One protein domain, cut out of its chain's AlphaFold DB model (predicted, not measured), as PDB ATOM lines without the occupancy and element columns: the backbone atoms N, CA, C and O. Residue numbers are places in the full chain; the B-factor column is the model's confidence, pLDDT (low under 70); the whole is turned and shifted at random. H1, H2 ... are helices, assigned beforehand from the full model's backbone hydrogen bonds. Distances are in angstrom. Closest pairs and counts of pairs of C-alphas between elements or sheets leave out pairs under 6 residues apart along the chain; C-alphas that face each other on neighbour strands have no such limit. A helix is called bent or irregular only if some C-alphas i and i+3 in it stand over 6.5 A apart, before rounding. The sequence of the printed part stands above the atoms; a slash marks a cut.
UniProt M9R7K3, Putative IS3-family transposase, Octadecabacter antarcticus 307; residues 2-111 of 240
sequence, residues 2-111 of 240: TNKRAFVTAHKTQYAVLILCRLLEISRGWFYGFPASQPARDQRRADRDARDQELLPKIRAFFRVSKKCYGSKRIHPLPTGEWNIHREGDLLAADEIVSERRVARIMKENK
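What this domain is: This is residues 2 to 111 of the 240 residues of the protein "Putative IS3-family transposase" of Octadecabacter antarcticus 307 (UniProt M9R7K3). The model is a dumbbell: one long helix, H4, makes the shaft between two small lobes. One lobe is a cluster of three short helices, H1, H2 and H3; at the other end the short helices H5 and H6 pack on the far half of H4, with a long loop, residues 76 to 99, between them along the chain. The near part of the shaft, with residues 35 to 48, stands free. The printed part has 110 residues with six named helices, H1 to H6 in order, and no named strand, in the class all helix. It is extended, a rod spanning 67 by 27 by 22 A, with a radius of gyration of the C-alphas of 22.0 A.

Where its parts are: H1 is residues 2 to 11, from C-alpha 2 at (183.049, 148.982, 303.075), and is 14.7 A long. H2 is residues 17 to 23 and H3 residues 28 to 36. H3 is neither bent nor irregular, but only just: C-alphas 32 and 35 are 6.5 A apart. H4 is residues 38 to 65, 40.9 A from C-alpha 38 at (183.276, 161.358, 304.687) to C-alpha 65 at (142.712, 159.480, 309.689). It has a kink of 26 degrees near residue 55 and is neither bent nor irregular, but only just, with C-alphas 54 and 57 at 6.5 A. H5 is residues 72 to 75. H6 is residues 100 to 109, 14.2 A long, ending at C-alpha 109 at (161.538, 151.536, 309.000).

How they stand to each other: H1 and H2 touch at a steep tilt of 51 degrees, opposite ways; their closest C-alphas, of Val 8 and Leu 20, are 6.0 A apart. H2 and H3 touch at a steep tilt of 62 degrees, opposite ways, closest at the C-alphas of Cys 21 and Arg 28, 6.4 A. H1 and H3 are close but not clearly touching, with the C-alphas of Arg 5 and Phe 31 at 6.6 A. H3 and H4 meet only through their link. H4 touches H6 with residues 52 to 59 alone, about perpendicular at 88 degrees; the closest C-alphas, of Leu 56 and Ile 106, are 6.9 A apart. H4 only just touches H5, with residues 59 to 63 alone and 3 pairs of C-alphas within 8 A, the closest those of Phe 62 and Ile 75, 7.1 A. H5 touches H6, closest at the C-alphas of Ser 72 and Ala 104, 5.0 A. H1 and H2 are apart from H4, H5 and H6. Every O i to N i+4 pair is within hydrogen-bond range in H1, H2 and H6, against 3 of 5 in H3 and 19 of 24 in H4; H5 is too short for such a pair.

The domain as a whole: The C-alphas farthest apart, of Gln 14 and His 86, are 67.2 A apart. The printed part has no cut. The link from H5 to H6 is long, with 24 residues. The mean pLDDT of the printed part is 76.9; residue 2, residue 66, residue 69 and residues 74 to 98 are under 70.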
ATOM      1  N   THR A   2     182.181 148.620 301.929       60.62
ATOM      2  CA  THR A   2     183.049 148.982 303.075       60.62
ATOM      3  C   THR A   2     184.256 148.052 303.265       60.62
ATOM      4  O   THR A   2     185.374 148.532 303.445       60.62
ATOM      5  N   ASN A   3     184.050 146.739 303.117       78.81
ATOM      6  CA  ASN A   3     185.069 145.699 303.291       78.81
ATOM      7  C   ASN A   3     186.303 145.904 302.390       78.81
ATOM      8  O   ASN A   3     187.419 145.718 302.867       78.81
ATOM      9  N   LYS A   4     186.137 146.367 301.134       87.56
ATOM     10  CA  LYS A   4     187.279 146.649 300.239       87.56
ATOM     11  C   LYS A   4     188.183 147.750 300.826       87.56
ATOM     12  O   LYS A   4     189.399 147.602 300.805       87.56
ATOM     13  N   ARG A   5     187.627 148.815 301.431       87.38
ATOM     14  CA  ARG A   5     188.444 149.856 302.101       87.38
ATOM     15  C   ARG A   5     189.070 149.344 303.399       87.38
ATOM     16  O   ARG A   5     190.221 149.675 303.669       87.38
ATOM     17  N   ALA A   6     188.331 148.558 304.185       88.69
ATOM     18  CA  ALA A   6     188.821 147.991 305.444       88.69
ATOM     19  C   ALA A   6     190.057 147.103 305.214       88.69
ATOM     20  O   ALA A   6     191.076 147.316 305.863       88.69
ATOM     21  N   PHE A   7     190.009 146.216 304.214       91.94
ATOM     22  CA  PHE A   7     191.130 145.358 303.819       91.94
ATOM     23  C   PHE A   7     192.388 146.161 303.452       91.94
ATOM     24  O   PHE A   7     193.445 145.951 304.043       91.94
ATOM     25  N   VAL A   8     192.281 147.152 302.551       91.12
ATOM     26  CA  VAL A   8     193.435 148.014 302.221       91.12
ATOM     27  C   VAL A   8     193.928 148.786 303.450       91.12
ATOM     28  O   VAL A   8     195.127 148.960 303.625       91.12
ATOM     29  N   THR A   9     193.029 149.219 304.338       90.75
ATOM     30  CA  THR A   9     193.405 149.958 305.558       90.75
ATOM     31  C   THR A   9     194.169 149.089 306.563       90.75
ATOM     32  O   THR A   9     195.053 149.622 307.230       90.75
ATOM     33  N   ALA A  10     193.872 147.788 306.647       93.12
ATOM     34  CA  ALA A  10     194.596 146.838 307.492       93.12
ATOM     35  C   ALA A  10     195.979 146.479 306.919       93.12
ATOM     36  O   ALA A  10     196.957 146.442 307.658       93.12
ATOM     37  N   HIS A  11     196.077 146.271 305.602       92.81
ATOM     38  CA  HIS A  11     197.286 145.730 304.965       92.81
ATOM     39  C   HIS A  11     198.226 146.778 304.334       92.81
ATOM     40  O   HIS A  11     199.323 146.422 303.905       92.81
ATOM     41  N   LYS A  12     197.862 148.072 304.305       91.06
ATOM     42  CA  LYS A  12     198.688 149.179 303.750       91.06
ATOM     43  C   LYS A  12     200.089 149.337 304.363       91.06
ATOM     44  O   LYS A  12     200.908 150.053 303.798       91.06
ATOM     45  N   THR A  13     200.331 148.761 305.540       92.38
ATOM     46  CA  THR A  13     201.628 148.763 306.241       92.38
ATOM     47  C   THR A  13     202.527 147.601 305.819       92.38
ATOM     48  O   THR A  13     203.732 147.672 306.019       92.38
ATOM     49  N   GLN A  14     201.947 146.547 305.238       93.94
ATOM     50  CA  GLN A  14     202.636 145.337 304.783       93.94
ATOM     51  C   GLN A  14     202.834 145.338 303.260       93.94
ATOM     52  O   GLN A  14     203.842 144.844 302.766       93.94
ATOM     53  N   TYR A  15     201.884 145.908 302.511       92.25
ATOM     54  CA  TYR A  15     201.883 145.906 301.048       92.25
ATOM     55  C   TYR A  15     201.530 147.280 300.478       92.25
ATOM     56  O   TYR A  15     200.677 148.001 301.000       92.25
ATOM     57  N   ALA A  16     202.146 147.627 299.345       92.88
ATOM     58  CA  ALA A  16     201.907 148.897 298.673       92.88
ATOM     59  C   ALA A  16     200.428 149.065 298.278       92.88
ATOM     60  O   ALA A  16     199.853 148.227 297.581       92.88
ATOM     61  N   VAL A  17     199.833 150.208 298.644       90.31
ATOM     62  CA  VAL A  17     198.418 150.540 298.375       90.31
ATOM     63  C   VAL A  17     198.059 150.416 296.887       90.31
ATOM     64  O   VAL A  17     196.945 150.025 296.562       90.31
ATOM     65  N   LEU A  18     199.003 150.664 295.967       93.25
ATOM     66  CA  LEU A  18     198.825 150.425 294.528       93.25
ATOM     67  C   LEU A  18     198.438 148.968 294.209       93.25
ATOM     68  O   LEU A  18     197.533 148.744 293.408       93.25
ATOM     69  N   ILE A  19     199.121 147.998 294.823       93.06
ATOM     70  CA  ILE A  19     198.918 146.561 294.596       93.06
ATOM     71  C   ILE A  19     197.580 146.142 295.204       93.06
ATOM     72  O   ILE A  19     196.750 145.555 294.514       93.06
ATOM     73  N   LEU A  20     197.327 146.538 296.456       93.44
ATOM     74  CA  LEU A  20     196.075 146.258 297.163       93.44
ATOM     75  C   LEU A  20     194.847 146.845 296.439       93.44
ATOM     76  O   LEU A  20     193.805 146.198 296.355       93.44
ATOM     77  N   CYS A  21     194.966 148.053 295.876       92.81
ATOM     78  CA  CYS A  21     193.907 148.678 295.081       92.81
ATOM     79  C   CYS A  21     193.682 147.987 293.727       92.81
ATOM     80  O   CYS A  21     192.531 147.855 293.317       92.81
ATOM     81  N   ARG A  22     194.746 147.527 293.048       93.31
ATOM     82  CA  ARG A  22     194.637 146.740 291.805       93.31
ATOM     83  C   ARG A  22     193.964 145.389 292.058       93.31
ATOM     84  O   ARG A  22     192.984 145.085 291.393       93.31
ATOM     85  N   LEU A  23     194.434 144.641 293.060       94.12
ATOM     86  CA  LEU A  23     193.899 143.330 293.454       94.12
ATOM     87  C   LEU A  23     192.409 143.381 293.831       94.12
ATOM     88  O   LEU A  23     191.677 142.426 293.600       94.12
ATOM     89  N   LEU A  24     191.958 144.498 294.410       92.75
ATOM     90  CA  LEU A  24     190.560 144.715 294.781       92.75
ATOM     91  C   LEU A  24     189.756 145.535 293.765       92.75
ATOM     92  O   LEU A  24     188.636 145.921 294.095       92.75
ATOM     93  N   GLU A  25     190.270 145.819 292.566       93.56
ATOM     94  CA  GLU A  25     189.556 146.569 291.516       93.56
ATOM     95  C   GLU A  25     188.958 147.902 292.018       93.56
ATOM     96  O   GLU A  25     187.778 148.207 291.825       93.56
ATOM     97  N   ILE A  26     189.753 148.697 292.741       91.50
ATOM     98  CA  ILE A  26     189.349 150.020 293.244       91.50
ATOM     99  C   ILE A  26     190.377 151.086 292.878       91.50
ATOM    100  O   ILE A  26     191.583 150.848 292.865       91.50
ATOM    101  N   SER A  27     189.914 152.308 292.609       91.00
ATOM    102  CA  SER A  27     190.826 153.407 292.293       91.00
ATOM    103  C   SER A  27     191.530 153.932 293.551       91.00
ATOM    104  O   SER A  27     190.938 154.047 294.629       91.00
ATOM    105  N   ARG A  28     192.804 154.323 293.409       89.00
ATOM    106  CA  ARG A  28     193.555 155.007 294.482       89.00
ATOM    107  C   ARG A  28     192.847 156.296 294.920       89.00
ATOM    108  O   ARG A  28     192.752 156.563 296.113       89.00
ATOM    109  N   GLY A  29     192.294 157.047 293.962       87.81
ATOM    110  CA  GLY A  29     191.509 158.256 294.226       87.81
ATOM    111  C   GLY A  29     190.281 157.993 295.101       87.81
ATOM    112  O   GLY A  29     190.002 158.781 295.997       87.81
ATOM    113  N   TRP A  30     189.603 156.851 294.936       87.38
ATOM    114  CA  TRP A  30     188.536 156.440 295.849       87.38
ATOM    115  C   TRP A  30     189.076 156.114 297.246       87.38
ATOM    116  O   TRP A  30     188.528 156.604 298.227       87.38
ATOM    117  N   PHE A  31     190.169 155.350 297.366       88.00
ATOM    118  CA  PHE A  31     190.732 154.987 298.675       88.00
ATOM    119  C   PHE A  31     191.121 156.214 299.522       88.00
ATOM    120  O   PHE A  31     190.719 156.301 300.686       88.00
ATOM    121  N   TYR A  32     191.845 157.175 298.934       88.44
ATOM    122  CA  TYR A  32     192.281 158.400 299.619       88.44
ATOM    123  C   TYR A  32     191.192 159.487 299.690       88.44
ATOM    124  O   TYR A  32     191.124 160.217 300.676       88.44
ATOM    125  N   GLY A  33     190.297 159.579 298.700       86.31
ATOM    126  CA  GLY A  33     189.191 160.545 298.676       86.31
ATOM    127  C   GLY A  33     187.978 160.147 299.529       86.31
ATOM    128  O   GLY A  33     187.198 161.009 299.937       86.31
ATOM    129  N   PHE A  34     187.804 158.862 299.857       85.06
ATOM    130  CA  PHE A  34     186.732 158.392 300.743       85.06
ATOM    131  C   PHE A  34     186.755 159.058 302.135       85.06
ATOM    132  O   PHE A  34     185.702 159.543 302.540       85.06
ATOM    133  N   PRO A  35     187.887 159.128 302.877       84.50
ATOM    134  CA  PRO A  35     187.922 159.842 304.155       84.50
ATOM    135  C   PRO A  35     187.714 161.357 304.000       84.50
ATOM    136  O   PRO A  35     186.965 161.926 304.783       84.50
ATOM    137  N   ALA A  36     188.274 162.001 302.970       85.50
ATOM    138  CA  ALA A  36     188.058 163.435 302.730       85.50
ATOM    139  C   ALA A  36     186.584 163.771 302.414       85.50
ATOM    140  O   ALA A  36     186.056 164.786 302.856       85.50
ATOM    141  N   SER A  37     185.886 162.885 301.697       84.25
ATOM    142  CA  SER A  37     184.452 163.018 301.394       84.25
ATOM    143  C   SER A  37     183.520 162.493 302.494       84.25
ATOM    144  O   SER A  37     182.301 162.605 302.350       84.25
ATOM    145  N   GLN A  38     184.053 161.922 303.580       84.62
ATOM    146  CA  GLN A  38     183.276 161.358 304.687       84.62
ATOM    147  C   GLN A  38     182.376 162.404 305.381       84.62
ATOM    148  O   GLN A  38     181.166 162.184 305.359       84.62
ATOM    149  N   PRO A  39     182.864 163.567 305.877       87.31
ATOM    150  CA  PRO A  39     181.994 164.562 306.521       87.31
ATOM    151  C   PRO A  39     180.878 165.056 305.588       87.31
ATOM    152  O   PRO A  39     179.712 165.081 305.967       87.31
ATOM    153  N   ALA A  40     181.191 165.326 304.317       88.50
ATOM    154  CA  ALA A  40     180.195 165.727 303.323       88.50
ATOM    155  C   ALA A  40     179.207 164.603 302.945       88.50
ATOM    156  O   ALA A  40     178.191 164.866 302.303       88.50
ATOM    157  N   ARG A  41     179.487 163.334 303.263       85.50
ATOM    158  CA  ARG A  41     178.558 162.203 303.078       85.50
ATOM    159  C   ARG A  41     177.699 161.962 304.317       85.50
ATOM    160  O   ARG A  41     176.537 161.595 304.151       85.50
ATOM    161  N   ASP A  42     178.246 162.213 305.501       88.50
ATOM    162  CA  ASP A  42     177.546 162.079 306.777       88.50
ATOM    163  C   ASP A  42     176.596 163.259 307.022       88.50
ATOM    164  O   ASP A  42     175.447 163.023 307.390       88.50
ATOM    165  N   GLN A  43     176.983 164.492 306.660       89.25
ATOM    166  CA  GLN A  43     176.073 165.646 306.618       89.25
ATOM    167  C   GLN A  43     174.868 165.348 305.716       89.25
ATOM    168  O   GLN A  43     173.739 165.294 306.187       89.25
ATOM    169  N   ARG A  44     175.110 164.952 304.456       88.19
ATOM    170  CA  ARG A  44     174.047 164.505 303.532       88.19
ATOM    171  C   ARG A  44     173.271 163.277 304.020       88.19
ATOM    172  O   ARG A  44     172.288 162.901 303.382       88.19
ATOM    173  N   ARG A  45     173.700 162.577 305.074       87.94
ATOM    174  CA  ARG A  45     172.895 161.549 305.749       87.94
ATOM    175  C   ARG A  45     171.987 162.209 306.786       87.94
ATOM    176  O   ARG A  45     170.778 162.065 306.649       87.94
ATOM    177  N   ALA A  46     172.538 163.020 307.688       90.00
ATOM    178  CA  ALA A  46     171.779 163.829 308.643       90.00
ATOM    179  C   ALA A  46     170.688 164.681 307.958       90.00
ATOM    180  O   ALA A  46     169.532 164.621 308.362       90.00
ATOM    181  N   ASP A  47     170.999 165.355 306.844       88.19
ATOM    182  CA  ASP A  47     170.050 166.175 306.068       88.19
ATOM    183  C   ASP A  47     168.883 165.369 305.464       88.19
ATOM    184  O   ASP A  47     167.883 165.942 305.026       88.19
ATOM    185  N   ARG A  48     169.013 164.043 305.331       85.62
ATOM    186  CA  ARG A  48     167.926 163.148 304.892       85.62
ATOM    187  C   ARG A  48     167.193 162.569 306.089       85.62
ATOM    188  O   ARG A  48     165.970 162.628 306.118       85.62
ATOM    189  N   ASP A  49     167.939 162.084 307.076       86.94
ATOM    190  CA  ASP A  49     167.403 161.493 308.297       86.94
ATOM    191  C   ASP A  49     166.527 162.516 309.061       86.94
ATOM    192  O   ASP A  49     165.445 162.165 309.522       86.94
ATOM    193  N   ALA A  50     166.913 163.800 309.095       87.94
ATOM    194  CA  ALA A  50     166.125 164.893 309.677       87.94
ATOM    195  C   ALA A  50     164.811 165.164 308.915       87.94
ATOM    196  O   ALA A  50     163.739 165.195 309.518       87.94
ATOM    197  N   ARG A  51     164.855 165.285 307.580       83.75
ATOM    198  CA  ARG A  51     163.636 165.466 306.762       83.75
ATOM    199  C   ARG A  51     162.719 164.243 306.793       83.75
ATOM    200  O   ARG A  51     161.514 164.369 306.604       83.75
ATOM    201  N   ASP A  52     163.262 163.045 306.994       86.50
ATOM    202  CA  ASP A  52     162.467 161.830 307.192       86.50
ATOM    203  C   ASP A  52     161.804 161.800 308.579       86.50
ATOM    204  O   ASP A  52     160.661 161.353 308.695       86.50
ATOM    205  N   GLN A  53     162.477 162.317 309.615       86.56
ATOM    206  CA  GLN A  53     161.899 162.513 310.950       86.56
ATOM    207  C   GLN A  53     160.778 163.559 310.950       86.56
ATOM    208  O   GLN A  53     159.779 163.347 311.631       86.56
ATOM    209  N   GLU A  54     160.892 164.634 310.164       85.94
ATOM    210  CA  GLU A  54     159.830 165.637 309.980       85.94
ATOM    211  C   GLU A  54     158.615 165.069 309.220       85.94
ATOM    212  O   GLU A  54     157.464 165.350 309.554       85.94
ATOM    213  N   LEU A  55     158.852 164.215 308.220       82.44
ATOM    214  CA  LEU A  55     157.808 163.591 307.403       82.44
ATOM    215  C   LEU A  55     157.071 162.441 308.127       82.44
ATOM    216  O   LEU A  55     155.898 162.176 307.856       82.44
ATOM    217  N   LEU A  56     157.720 161.763 309.078       85.75
ATOM    218  CA  LEU A  56     157.135 160.671 309.865       85.75
ATOM    219  C   LEU A  56     155.854 161.040 310.656       85.75
ATOM    220  O   LEU A  56     154.887 160.276 310.560       85.75
ATOM    221  N   PRO A  57     155.778 162.135 311.444       85.00
ATOM    222  CA  PRO A  57     154.544 162.533 312.121       85.00
ATOM    223  C   PRO A  57     153.446 162.903 311.121       85.00
ATOM    224  O   PRO A  57     152.300 162.508 311.345       85.00
ATOM    225  N   LYS A  58     153.792 163.543 309.987       82.38
ATOM    226  CA  LYS A  58     152.851 163.811 308.888       82.38
ATOM    227  C   LYS A  58     152.233 162.485 308.403       82.38
ATOM    228  O   LYS A  58     151.027 162.288 308.530       82.38
ATOM    229  N   ILE A  59     153.054 161.507 307.994       80.81
ATOM    230  CA  ILE A  59     152.607 160.154 307.584       80.81
ATOM    231  C   ILE A  59     151.732 159.482 308.660       80.81
ATOM    232  O   ILE A  59     150.697 158.894 308.341       80.81
ATOM    233  N   ARG A  60     152.114 159.563 309.943       83.19
ATOM    234  CA  ARG A  60     151.356 158.956 311.055       83.19
ATOM    235  C   ARG A  60     149.981 159.596 311.268       83.19
ATOM    236  O   ARG A  60     149.055 158.873 311.639       83.19
ATOM    237  N   ALA A  61     149.826 160.899 311.026       79.62
ATOM    238  CA  ALA A  61     148.532 161.576 311.107       79.62
ATOM    239  C   ALA A  61     147.557 161.029 310.051       79.62
ATOM    240  O   ALA A  61     146.487 160.528 310.401       79.62
ATOM    241  N   PHE A  62     147.961 160.994 308.779       74.19
ATOM    242  CA  PHE A  62     147.119 160.478 307.692       74.19
ATOM    243  C   PHE A  62     146.868 158.970 307.791       74.19
ATOM    244  O   PHE A  62     145.758 158.502 307.529       74.19
ATOM    245  N   PHE A  63     147.836 158.198 308.295       78.88
ATOM    246  CA  PHE A  63     147.625 156.790 308.639       78.88
ATOM    247  C   PHE A  63     146.591 156.593 309.769       78.88
ATOM    248  O   PHE A  63     145.889 155.581 309.799       78.88
ATOM    249  N   ARG A  64     146.439 157.558 310.690       79.56
ATOM    250  CA  ARG A  64     145.388 157.545 311.725       79.56
ATOM    251  C   ARG A  64     144.021 157.945 311.157       79.56
ATOM    252  O   ARG A  64     143.046 157.256 311.452       79.56
ATOM    253  N   VAL A  65     143.952 159.001 310.340       73.94
ATOM    254  CA  VAL A  65     142.712 159.480 309.689       73.94
ATOM    255  C   VAL A  65     142.113 158.403 308.777       73.94
ATOM    256  O   VAL A  65     140.948 158.041 308.931       73.94
ATOM    257  N   SER A  66     142.937 157.767 307.938       67.62
ATOM    258  CA  SER A  66     142.561 156.626 307.080       67.62
ATOM    259  C   SER A  66     142.292 155.313 307.839       67.62
ATOM    260  O   SER A  66     142.296 154.235 307.245       67.62
ATOM    261  N   LYS A  67     142.070 155.370 309.162       72.56
ATOM    262  CA  LYS A  67     141.772 154.233 310.055       72.56
ATOM    263  C   LYS A  67     142.782 153.077 309.970       72.56
ATOM    264  O   LYS A  67     142.430 151.928 310.223       72.56
ATOM    265  N   LYS A  68     144.051 153.387 309.671       78.94
ATOM    266  CA  LYS A  68     145.153 152.438 309.420       78.94
ATOM    267  C   LYS A  68     144.963 151.561 308.172       78.94
ATOM    268  O   LYS A  68     145.610 150.523 308.066       78.94
ATOM    269  N   CYS A  69     144.103 151.948 307.229       68.44
ATOM    270  CA  CYS A  69     143.815 151.161 306.026       68.44
ATOM    271  C   CYS A  69     144.757 151.464 304.847       68.44
ATOM    272  O   CYS A  69     144.882 150.643 303.942       68.44
ATOM    273  N   TYR A  70     145.389 152.643 304.805       72.94
ATOM    274  CA  TYR A  70     146.152 153.091 303.631       72.94
ATOM    275  C   TYR A  70     147.644 152.724 303.718       72.94
ATOM    276  O   TYR A  70     148.294 152.900 304.747       72.94
ATOM    277  N   GLY A  71     148.185 152.203 302.612       75.44
ATOM    278  CA  GLY A  71     149.619 151.975 302.404       75.44
ATOM    279  C   GLY A  71     150.297 153.135 301.665       75.44
ATOM    280  O   GLY A  71     149.640 154.111 301.308       75.44
ATOM    281  N   SER A  72     151.594 152.998 301.365       75.44
ATOM    282  CA  SER A  72     152.415 154.031 300.703       75.44
ATOM    283  C   SER A  72     151.744 154.650 299.474       75.44
ATOM    284  O   SER A  72     151.610 155.865 299.418       75.44
ATOM    285  N   LYS A  73     151.217 153.828 298.558       70.75
ATOM    286  CA  LYS A  73     150.517 154.259 297.331       70.75
ATOM    287  C   LYS A  73     149.258 155.118 297.536       70.75
ATOM    288  O   LYS A  73     148.814 155.729 296.577       70.75
ATOM    289  N   ARG A  74     148.657 155.123 298.734       69.12
ATOM    290  CA  ARG A  74     147.472 155.941 299.085       69.12
ATOM    291  C   ARG A  74     147.776 157.043 300.107       69.12
ATOM    292  O   ARG A  74     146.893 157.817 300.437       69.12
ATOM    293  N   ILE A  75     149.002 157.084 300.629       66.94
ATOM    294  CA  ILE A  75     149.533 158.189 301.445       66.94
ATOM    295  C   ILE A  75     150.389 159.118 300.566       66.94
ATOM    296  O   ILE A  75     150.534 160.297 300.859       66.94
ATOM    297  N   HIS A  76     150.945 158.600 299.471       55.66
ATOM    298  CA  HIS A  76     151.670 159.361 298.465       55.66
ATOM    299  C   HIS A  76     150.719 159.920 297.384       55.66
ATOM    300  O   HIS A  76     150.053 159.126 296.714       55.66
ATOM    301  N   PRO A  77     150.706 161.242 297.146       51.28
ATOM    302  CA  PRO A  77     149.935 161.877 296.076       51.28
ATOM    303  C   PRO A  77     150.581 161.653 294.698       51.28
ATOM    304  O   PRO A  77     151.805 161.607 294.581       51.28
ATOM    305  N   LEU A  78     149.790 161.547 293.627       45.16
ATOM    306  CA  LEU A  78     150.329 161.514 292.260       45.16
ATOM    307  C   LEU A  78     150.509 162.944 291.706       45.16
ATOM    308  O   LEU A  78     149.602 163.759 291.872       45.16
ATOM    309  N   PRO A  79     151.616 163.260 290.997       40.72
ATOM    310  CA  PRO A  79     151.843 164.600 290.434       40.72
ATOM    311  C   PRO A  79     150.853 165.048 289.345       40.72
ATOM    312  O   PRO A  79     150.899 166.200 288.933       40.72
ATOM    313  N   THR A  80     150.001 164.153 288.839       39.94
ATOM    314  CA  THR A  80     149.112 164.392 287.687       39.94
ATOM    315  C   THR A  80     147.740 164.971 288.045       39.94
ATOM    316  O   THR A  80     146.940 165.203 287.148       39.94
ATOM    317  N   GLY A  81     147.436 165.197 289.328       39.31
ATOM    318  CA  GLY A  81     146.153 165.778 289.761       39.31
ATOM    319  C   GLY A  81     144.930 164.858 289.618       39.31
ATOM    320  O   GLY A  81     143.822 165.258 289.968       39.31
ATOM    321  N   GLU A  82     145.108 163.621 289.147       34.75
ATOM    322  CA  GLU A  82     144.033 162.632 289.062       34.75
ATOM    323  C   GLU A  82     143.717 162.045 290.445       34.75
ATOM    324  O   GLU A  82     144.499 161.315 291.063       34.75
ATOM    325  N   TRP A  83     142.535 162.408 290.934       43.69
ATOM    326  CA  TRP A  83     142.034 162.115 292.269       43.69
ATOM    327  C   TRP A  83     141.863 160.609 292.501       43.69
ATOM    328  O   TRP A  83     141.025 159.963 291.874       43.69
ATOM    329  N   ASN A  84     142.546 160.057 293.509       36.31
ATOM    330  CA  ASN A  84     142.083 158.818 294.139       36.31
ATOM    331  C   ASN A  84     140.935 159.161 295.097       36.31
ATOM    332  O   ASN A  84     141.137 159.369 296.290       36.31
ATOM    333  N   ILE A  85     139.738 159.257 294.518       34.75
ATOM    334  CA  ILE A  85     138.482 159.672 295.152       34.75
ATOM    335  C   ILE A  85     138.279 158.992 296.529       34.75
ATOM    336  O   ILE A  85     138.582 157.809 296.708       34.75
ATOM    337  N   HIS A  86     137.682 159.761 297.455       33.16
ATOM    338  CA  HIS A  86     137.181 159.432 298.806       33.16
ATOM    339  C   HIS A  86     138.014 159.915 300.017       33.16
ATOM    340  O   HIS A  86     138.880 159.205 300.521       33.16
ATOM    341  N   ARG A  87     137.514 161.020 300.604       36.84
ATOM    342  CA  ARG A  87     137.730 161.551 301.971       36.84
ATOM    343  C   ARG A  87     139.087 162.189 302.297       36.84
ATOM    344  O   ARG A  87     139.961 161.536 302.855       36.84
ATOM    345  N   GLU A  88     139.108 163.515 302.146       38.91
ATOM    346  CA  GLU A  88     139.354 164.462 303.254       38.91
ATOM    347  C   GLU A  88     140.445 164.013 304.242       38.91
ATOM    348  O   GLU A  88     140.188 163.624 305.385       38.91
ATOM    349  N   GLY A  89     141.684 164.004 303.753       41.16
ATOM    350  CA  GLY A  89     142.813 163.449 304.486       41.16
ATOM    351  C   GLY A  89     144.054 163.292 303.617       41.16
ATOM    352  O   GLY A  89     144.638 162.209 303.598       41.16
ATOM    353  N   ASP A  90     144.459 164.362 302.933       46.25
ATOM    354  CA  ASP A  90     145.607 164.371 302.023       46.25
ATOM    355  C   ASP A  90     146.771 165.222 302.547       46.25
ATOM    356  O   ASP A  90     146.582 166.259 303.183       46.25
ATOM    357  N   LEU A  91     148.003 164.796 302.240       48.66
ATOM    358  CA  LEU A  91     149.236 165.494 302.632       48.66
ATOM    359  C   LEU A  91     149.445 166.841 301.915       48.66
ATOM    360  O   LEU A  91     150.233 167.657 302.389       48.66
ATOM    361  N   LEU A  92     148.767 167.081 300.787       49.34
ATOM    362  CA  LEU A  92     148.992 168.241 299.915       49.34
ATOM    363  C   LEU A  92     148.017 169.399 300.157       49.34
ATOM    364  O   LEU A  92     147.367 169.888 299.239       49.34
ATOM    365  N   ALA A  93     147.998 169.892 301.393       45.09
ATOM    366  CA  ALA A  93     147.741 171.314 301.639       45.09
ATOM    367  C   ALA A  93     149.052 172.133 301.716       45.09
ATOM    368  O   ALA A  93     148.999 173.338 301.935       45.09
ATOM    369  N   ALA A  94     150.223 171.487 301.581       48.31
ATOM    370  CA  ALA A  94     151.537 172.120 301.707       48.31
ATOM    371  C   ALA A  94     152.631 171.413 300.871       48.31
ATOM    372  O   ALA A  94     153.125 170.364 301.277       48.31
ATOM    373  N   ASP A  95     152.983 172.014 299.730       51.56
ATOM    374  CA  ASP A  95     154.266 172.127 298.988       51.56
ATOM    375  C   ASP A  95     155.365 171.023 298.960       51.56
ATOM    376  O   ASP A  95     156.295 171.127 298.156       51.56
ATOM    377  N   GLU A  96     155.340 169.954 299.765       58.19
ATOM    378  CA  GLU A  96     156.434 168.965 299.827       58.19
ATOM    379  C   GLU A  96     156.248 167.813 298.815       58.19
ATOM    380  O   GLU A  96     155.538 166.837 299.065       58.19
ATOM    381  N   ILE A  97     156.958 167.870 297.679       61.66
ATOM    382  CA  ILE A  97     157.001 166.764 296.702       61.66
ATOM    383  C   ILE A  97     157.848 165.598 297.252       61.66
ATOM    384  O   ILE A  97     159.074 165.541 297.115       61.66
ATOM    385  N   VAL A  98     157.174 164.630 297.870       69.56
ATOM    386  CA  VAL A  98     157.742 163.382 298.411       69.56
ATOM    387  C   VAL A  98     157.491 162.226 297.439       69.56
ATOM    388  O   VAL A  98     156.409 162.135 296.883       69.56
ATOM    389  N   SER A  99     158.441 161.293 297.269       77.62
ATOM    390  CA  SER A  99     158.264 160.112 296.400       77.62
ATOM    391  C   SER A  99     157.728 158.862 297.121       77.62
ATOM    392  O   SER A  99     158.044 158.606 298.284       77.62
ATOM    393  N   GLU A 100     156.968 158.020 296.411       78.69
ATOM    394  CA  GLU A 100     156.272 156.843 296.974       78.69
ATOM    395  C   GLU A 100     157.242 155.862 297.642       78.69
ATOM    396  O   GLU A 100     156.985 155.361 298.735       78.69
ATOM    397  N   ARG A 101     158.432 155.690 297.052       80.31
ATOM    398  CA  ARG A 101     159.528 154.882 297.610       80.31
ATOM    399  C   ARG A 101     160.105 155.466 298.909       80.31
ATOM    400  O   ARG A 101     160.540 154.696 299.764       80.31
ATOM    401  N   ARG A 102     160.106 156.797 299.085       82.69
ATOM    402  CA  ARG A 102     160.508 157.467 300.340       82.69
ATOM    403  C   ARG A 102     159.456 157.225 301.425       82.69
ATOM    404  O   ARG A 102     159.824 156.772 302.505       82.69
ATOM    405  N   VAL A 103     158.170 157.403 301.107       81.88
ATOM    406  CA  VAL A 103     157.048 157.079 302.015       81.88
ATOM    407  C   VAL A 103     157.090 155.602 302.429       81.88
ATOM    408  O   VAL A 103     157.114 155.302 303.619       81.88
ATOM    409  N   ALA A 104     157.187 154.678 301.467       84.00
ATOM    410  CA  ALA A 104     157.241 153.236 301.713       84.00
ATOM    411  C   ALA A 104     158.427 152.822 302.600       84.00
ATOM    412  O   ALA A 104     158.269 151.987 303.494       84.00
ATOM    413  N   ARG A 105     159.609 153.424 302.395       89.81
ATOM    414  CA  ARG A 105     160.778 153.195 303.252       89.81
ATOM    415  C   ARG A 105     160.529 153.684 304.680       89.81
ATOM    416  O   ARG A 105     160.679 152.886 305.599       89.81
ATOM    417  N   ILE A 106     160.104 154.937 304.863       88.56
ATOM    418  CA  ILE A 106     159.860 155.523 306.195       88.56
ATOM    419  C   ILE A 106     158.794 154.717 306.949       88.56
ATOM    420  O   ILE A 106     158.977 154.412 308.129       88.56
ATOM    421  N   MET A 107     157.721 154.309 306.263       87.69
ATOM    422  CA  MET A 107     156.687 153.424 306.804       87.69
ATOM    423  C   MET A 107     157.267 152.081 307.271       87.69
ATOM    424  O   MET A 107     157.033 151.681 308.411       87.69
ATOM    425  N   LYS A 108     158.075 151.412 306.435       90.38
ATOM    426  CA  LYS A 108     158.724 150.131 306.767       90.38
ATOM    427  C   LYS A 108     159.689 150.254 307.949       90.38
ATOM    428  O   LYS A 108     159.619 149.448 308.873       90.38
ATOM    429  N   GLU A 109     160.556 151.264 307.938       91.56
ATOM    430  CA  GLU A 109     161.538 151.536 309.000       91.56
ATOM    431  C   GLU A 109     160.853 151.823 310.346       91.56
ATOM    432  O   GLU A 109     161.326 151.380 311.390       91.56
ATOM    433  N   ASN A 110     159.681 152.467 310.325       89.44
ATOM    434  CA  ASN A 110     158.908 152.819 311.519       89.44
ATOM    435  C   ASN A 110     157.776 151.835 311.866       89.44
ATOM    436  O   ASN A 110     156.928 152.165 312.699       89.44
ATOM    437  N   LYS A 111     157.747 150.642 311.249       89.69
ATOM    438  CA  LYS A 111     156.725 149.591 311.457       89.69
ATOM    439  C   LYS A 111     155.275 150.076 311.245       89.69
ATOM    440  O   LYS A 111     154.341 149.566 311.860       89.69
TER     441      LYS A 111